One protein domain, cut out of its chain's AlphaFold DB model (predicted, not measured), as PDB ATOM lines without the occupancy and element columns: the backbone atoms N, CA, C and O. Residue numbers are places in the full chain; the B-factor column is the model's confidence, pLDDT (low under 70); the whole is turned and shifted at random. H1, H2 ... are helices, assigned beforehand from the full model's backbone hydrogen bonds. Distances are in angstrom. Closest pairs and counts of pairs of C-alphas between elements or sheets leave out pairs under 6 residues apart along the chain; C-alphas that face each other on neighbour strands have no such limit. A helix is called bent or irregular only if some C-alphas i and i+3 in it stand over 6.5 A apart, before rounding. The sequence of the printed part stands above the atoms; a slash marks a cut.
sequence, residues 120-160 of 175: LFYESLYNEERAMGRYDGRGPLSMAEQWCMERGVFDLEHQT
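This is residues 120 to 160 of the 175 residues of an uncharacterized protein of Plasmodiophora brassicae (UniProt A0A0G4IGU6). Two helices, H1 and H2, meet at a steep slant, with residues 122 to 126 of H1 on H2, and a wide loop, residues 132 to 142, swings from the end of H1 back to the start of H2. A very short third helix, H3, follows a tight turn after H2 and comes near H2, well away from H1. The printed part has 41 residues with three named helices, in the order H1, H2, H3 along the chain, and no named strand; the class is all helix. It is compact, with a radius of gyration of the C-alphas of 9.7 A, and its C-alphas span 23 by 23 by 15 A along the three main axes.

The longest helix is H1, residues 120 to 131. It touches H2, residues 143 to 151, with 9 pairs of C-alphas within 8 A. H1 touches H2 with residues 122 to 126 alone. The closest C-alphas of the two are those of Tyr 122 and Ala 144, 5.0 A apart. Their lines stand at a steep tilt of 51 degrees, and they run opposite ways, with their centres 10.9 A apart. H3, residues 156 to 160, is close to H2 but not clearly touching it, with 1 pair of C-alphas within 8 A. That closest pair is Met 149 and Gln 159, whose C-alphas are 5.9 A apart; the centres of H2 and H3 are 12.0 A apart. H1 and H3 are apart. In H1, H2 and H3 every pair of backbone O of residue i and N of residue i+4 is within hydrogen-bond range.

H1 has 12 residues and measures 16.1 A from its first to its last C-alpha. It begins at C-alpha 120, at (28.082, -10.801, -28.924), and ends at C-alpha 131, at (11.966, -10.800, -28.721), running almost wholly along x. H2 has 9 residues and measures 12.2 A; C-alpha 143 is at (21.794, -18.297, -38.886). H3 has 5 residues and measures 6.0 A, ending at C-alpha 160, at (19.781, -30.396, -27.388). No helix is bent.

The two C-alphas farthest apart are those of Leu 120 and Arg 138, 24.7 A, and the first and last printed C-alphas, those of Leu 120 and Thr 160, are 21.3 A apart. The link from H1 to H2, 11 residues, is long, and the link from H2 to H3, 4 residues, is tight. The printed part has no cut. The mean pLDDT of the printed part is 90.9, and no printed residue is under 70.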
ATOM      1  N   LEU A 120      29.012 -11.861 -29.329       97.62
ATOM      2  CA  LEU A 120      28.082 -10.801 -28.924       97.62
ATOM      3  C   LEU A 120      27.073 -10.462 -30.032       97.62
ATOM      4  O   LEU A 120      25.883 -10.310 -29.758       97.62
ATOM      5  N   PHE A 121      27.527 -10.396 -31.289       97.31
ATOM      6  CA  PHE A 121      26.652 -10.167 -32.438       97.31
ATOM      7  C   PHE A 121      25.573 -11.252 -32.559       97.31
ATOM      8  O   PHE A 121      24.386 -10.925 -32.539       97.31
ATOM      9  N   TYR A 122      25.949 -12.534 -32.625       96.94
ATOM     10  CA  TYR A 122      24.977 -13.617 -32.811       96.94
ATOM     11  C   TYR A 122      24.104 -13.884 -31.579       96.94
ATOM     12  O   TYR A 122      22.928 -14.201 -31.745       96.94
ATOM     13  N   GLU A 123      24.620 -13.699 -30.359       95.44
ATOM     14  CA  GLU A 123      23.801 -13.716 -29.139       95.44
ATOM     15  C   GLU A 123      22.750 -12.592 -29.165       95.44
ATOM     16  O   GLU A 123      21.573 -12.848 -28.901       95.44
ATOM     17  N   SER A 124      23.129 -11.362 -29.543       96.25
ATOM     18  CA  SER A 124      22.175 -10.247 -29.655       96.25
ATOM     19  C   SER A 124      21.125 -10.477 -30.745       96.25
ATOM     20  O   SER A 124      19.940 -10.261 -30.495       96.25
ATOM     21  N   LEU A 125      21.534 -10.997 -31.908       94.62
ATOM     22  CA  LEU A 125      20.647 -11.263 -33.039       94.62
ATOM     23  C   LEU A 125      19.634 -12.362 -32.700       94.62
ATOM     24  O   LEU A 125      18.445 -12.198 -32.954       94.62
ATOM     25  N   TYR A 126      20.080 -13.442 -32.048       93.69
ATOM     26  CA  TYR A 126      19.189 -14.487 -31.541       93.69
ATOM     27  C   TYR A 126      18.158 -13.934 -30.542       93.69
ATOM     28  O   TYR A 126      16.966 -14.242 -30.625       93.69
ATOM     29  N   ASN A 127      18.604 -13.083 -29.613       93.56
ATOM     30  CA  ASN A 127      17.723 -12.456 -28.632       93.56
ATOM     31  C   ASN A 127      16.716 -11.495 -29.290       93.56
ATOM     32  O   ASN A 127      15.548 -11.502 -28.903       93.56
ATOM     33  N   GLU A 128      17.118 -10.719 -30.303       94.31
ATOM     34  CA  GLU A 128      16.220  -9.833 -31.054       94.31
ATOM     35  C   GLU A 128      15.191 -10.623 -31.881       94.31
ATOM     36  O   GLU A 128      14.000 -10.318 -31.832       94.31
ATOM     37  N   GLU A 129      15.610 -11.668 -32.605       90.38
ATOM     38  CA  GLU A 129      14.710 -12.536 -33.380       90.38
ATOM     39  C   GLU A 129      13.622 -13.161 -32.496       90.38
ATOM     40  O   GLU A 129      12.445 -13.187 -32.875       90.38
ATOM     41  N   ARG A 130      14.007 -13.600 -31.289       88.94
ATOM     42  CA  ARG A 130      13.095 -14.146 -30.280       88.94
ATOM     43  C   ARG A 130      12.196 -13.074 -29.655       88.94
ATOM     44  O   ARG A 130      11.004 -13.320 -29.496       88.94
ATOM     45  N   ALA A 131      12.732 -11.899 -29.319       90.00
ATOM     46  CA  ALA A 131      11.966 -10.800 -28.721       90.00
ATOM     47  C   ALA A 131      10.933 -10.203 -29.692       90.00
ATOM     48  O   ALA A 131       9.819  -9.881 -29.290       90.00
ATOM     49  N   MET A 132      11.278 -10.107 -30.978       90.12
ATOM     50  CA  MET A 132      10.406  -9.584 -32.036       90.12
ATOM     51  C   MET A 132       9.327 -10.577 -32.496       90.12
ATOM     52  O   MET A 132       8.589 -10.277 -33.431       90.12
ATOM     53  N   GLY A 133       9.258 -11.783 -31.915       85.44
ATOM     54  CA  GLY A 133       8.312 -12.824 -32.331       85.44
ATOM     55  C   GLY A 133       8.513 -13.317 -33.771       85.44
ATOM     56  O   GLY A 133       7.669 -14.040 -34.293       85.44
ATOM     57  N   ARG A 134       9.638 -12.963 -34.414       77.69
ATOM     58  CA  ARG A 134       9.999 -13.410 -35.773       77.69
ATOM     59  C   ARG A 134      10.405 -14.887 -35.814       77.69
ATOM     60  O   ARG A 134      10.633 -15.426 -36.892       77.69
ATOM     61  N   TYR A 135      10.473 -15.532 -34.649       75.56
ATOM     62  CA  TYR A 135      10.838 -16.927 -34.487       75.56
ATOM     63  C   TYR A 135       9.717 -17.748 -33.825       75.56
ATOM     64  O   TYR A 135       9.477 -17.638 -32.625       75.56
ATOM     65  N   ASP A 136       9.048 -18.602 -34.607       73.00
ATOM     66  CA  ASP A 136       7.909 -19.428 -34.167       73.00
ATOM     67  C   ASP A 136       8.309 -20.804 -33.592       73.00
ATOM     68  O   ASP A 136       7.459 -21.590 -33.170       73.00
ATOM     69  N   GLY A 137       9.604 -21.133 -33.608       76.12
ATOM     70  CA  GLY A 137      10.124 -22.424 -33.156       76.12
ATOM     71  C   GLY A 137       9.919 -23.600 -34.118       76.12
ATOM     72  O   GLY A 137      10.428 -24.685 -33.828       76.12
ATOM     73  N   ARG A 138       9.204 -23.420 -35.240       76.12
ATOM     74  CA  ARG A 138       8.838 -24.495 -36.186       76.12
ATOM     75  C   ARG A 138       9.513 -24.388 -37.553       76.12
ATOM     76  O   ARG A 138       9.474 -25.353 -38.316       76.12
ATOM     77  N   GLY A 139      10.180 -23.273 -37.836       80.00
ATOM     78  CA  GLY A 139      11.054 -23.120 -38.999       80.00
ATOM     79  C   GLY A 139      12.388 -23.892 -38.927       80.00
ATOM     80  O   GLY A 139      12.702 -24.566 -37.937       80.00
ATOM     81  N   PRO A 140      13.224 -23.781 -39.981       84.75
ATOM     82  CA  PRO A 140      14.644 -24.119 -39.890       84.75
ATOM     83  C   PRO A 140      15.345 -23.293 -38.794       84.75
ATOM     84  O   PRO A 140      14.803 -22.312 -38.282       84.75
ATOM     85  N   LEU A 141      16.566 -23.694 -38.431       86.62
ATOM     86  CA  LEU A 141      17.436 -22.863 -37.597       86.62
ATOM     87  C   LEU A 141      17.697 -21.520 -38.291       86.62
ATOM     88  O   LEU A 141      18.034 -21.501 -39.478       86.62
ATOM     89  N   SER A 142      17.586 -20.425 -37.540       91.38
ATOM     90  CA  SER A 142      18.181 -19.146 -37.930       91.38
ATOM     91  C   SER A 142      19.705 -19.284 -38.036       91.38
ATOM     92  O   SER A 142      20.318 -20.146 -37.400       91.38
ATOM     93  N   MET A 143      20.336 -18.400 -38.811       92.50
ATOM     94  CA  MET A 143      21.794 -18.297 -38.886       92.50
ATOM     95  C   MET A 143      22.415 -18.070 -37.497       92.50
ATOM     96  O   MET A 143      23.444 -18.675 -37.192       92.50
ATOM     97  N   ALA A 144      21.770 -17.265 -36.644       94.31
ATOM     98  CA  ALA A 144      22.228 -17.016 -35.278       94.31
ATOM     99  C   ALA A 144      22.139 -18.277 -34.403       94.31
ATOM    100  O   ALA A 144      23.122 -18.667 -33.774       94.31
ATOM    101  N   GLU A 145      20.998 -18.975 -34.430       94.00
ATOM    102  CA  GLU A 145      20.820 -20.236 -33.702       94.00
ATOM    103  C   GLU A 145      21.820 -21.306 -34.148       94.00
ATOM    104  O   GLU A 145      22.410 -21.991 -33.312       94.00
ATOM    105  N   GLN A 146      22.026 -21.458 -35.463       94.75
ATOM    106  CA  GLN A 146      22.971 -22.429 -36.001       94.75
ATOM    107  C   GLN A 146      24.403 -22.092 -35.571       94.75
ATOM    108  O   GLN A 146      25.123 -22.988 -35.137       94.75
ATOM    109  N   TRP A 147      24.814 -20.822 -35.650       96.25
ATOM    110  CA  TRP A 147      26.156 -20.407 -35.244       96.25
ATOM    111  C   TRP A 147      26.395 -20.645 -33.746       96.25
ATOM    112  O   TRP A 147      27.378 -21.294 -33.380       96.25
ATOM    113  N   CYS A 148      25.469 -20.208 -32.886       95.44
ATOM    114  CA  CYS A 148      25.564 -20.391 -31.437       95.44
ATOM    115  C   CYS A 148      25.548 -21.879 -31.041       95.44
ATOM    116  O   CYS A 148      26.336 -22.292 -30.188       95.44
ATOM    117  N   MET A 149      24.736 -22.712 -31.705       95.56
ATOM    118  CA  MET A 149      24.741 -24.168 -31.514       95.56
ATOM    119  C   MET A 149      26.075 -24.796 -31.955       95.56
ATOM    120  O   MET A 149      26.694 -25.530 -31.188       95.56
ATOM    121  N   GLU A 150      26.579 -24.494 -33.154       95.44
ATOM    122  CA  GLU A 150      27.844 -25.065 -33.647       95.44
ATOM    123  C   GLU A 150      29.063 -24.651 -32.808       95.44
ATOM    124  O   GLU A 150      30.057 -25.382 -32.753       95.44
ATOM    125  N   ARG A 151      28.971 -23.507 -32.123       96.06
ATOM    126  CA  ARG A 151      29.966 -22.995 -31.175       96.06
ATOM    127  C   ARG A 151      29.789 -23.495 -29.741       96.06
ATOM    128  O   ARG A 151      30.712 -23.345 -28.954       96.06
ATOM    129  N   GLY A 152      28.652 -24.101 -29.400       94.56
ATOM    130  CA  GLY A 152      28.380 -24.544 -28.031       94.56
ATOM    131  C   GLY A 152      28.068 -23.402 -27.063       94.56
ATOM    132  O   GLY A 152      28.331 -23.545 -25.878       94.56
ATOM    133  N   VAL A 153      27.544 -22.274 -27.543       95.06
ATOM    134  CA  VAL A 153      27.268 -21.076 -26.723       95.06
ATOM    135  C   VAL A 153      26.060 -21.267 -25.798       95.06
ATOM    136  O   VAL A 153      26.022 -20.704 -24.710       95.06
ATOM    137  N   PHE A 154      25.081 -22.082 -26.200       93.81
ATOM    138  CA  PHE A 154      23.854 -22.304 -25.431       93.81
ATOM    139  C   PHE A 154      24.027 -23.321 -24.292       93.81
ATOM    140  O   PHE A 154      24.944 -24.149 -24.294       93.81
ATOM    141  N   ASP A 155      23.095 -23.303 -23.339       94.50
ATOM    142  CA  ASP A 155      22.969 -24.339 -22.312       94.50
ATOM    143  C   ASP A 155      22.597 -25.699 -22.916       94.50
ATOM    144  O   ASP A 155      21.972 -25.782 -23.977       94.50
ATOM    145  N   LEU A 156      22.960 -26.782 -22.219       94.38
ATOM    146  CA  LEU A 156      22.847 -28.153 -22.728       94.38
ATOM    147  C   LEU A 156      21.420 -28.521 -23.173       94.38
ATOM    148  O   LEU A 156      21.250 -29.147 -24.221       94.38
ATOM    149  N   GLU A 157      20.397 -28.113 -22.421       93.94
ATOM    150  CA  GLU A 157      18.990 -28.373 -22.756       93.94
ATOM    151  C   GLU A 157      18.576 -27.674 -24.055       93.94
ATOM    152  O   GLU A 157      18.057 -28.304 -24.981       93.94
ATOM    153  N   HIS A 158      18.865 -26.374 -24.154       92.62
ATOM    154  CA  HIS A 158      18.513 -25.557 -25.310       92.62
ATOM    155  C   HIS A 158      19.264 -26.024 -26.562       92.62
ATOM    156  O   HIS A 158      18.671 -26.233 -27.620       92.62
ATOM    157  N   GLN A 159      20.559 -26.302 -26.413       94.12
ATOM    158  CA  GLN A 159      21.406 -26.886 -27.445       94.12
ATOM    159  C   GLN A 159      20.859 -28.237 -27.948       94.12
ATOM    160  O   GLN A 159      20.802 -28.474 -29.156       94.12
ATOM    161  N   THR A 160      20.397 -29.104 -27.042       94.06
ATOM    162  CA  THR A 160      19.781 -30.396 -27.388       94.06
ATOM    163  C   THR A 160      18.472 -30.209 -28.160       94.06
ATOM    164  O   THR A 160      18.243 -30.889 -29.163       94.06
TER     165      THR A 160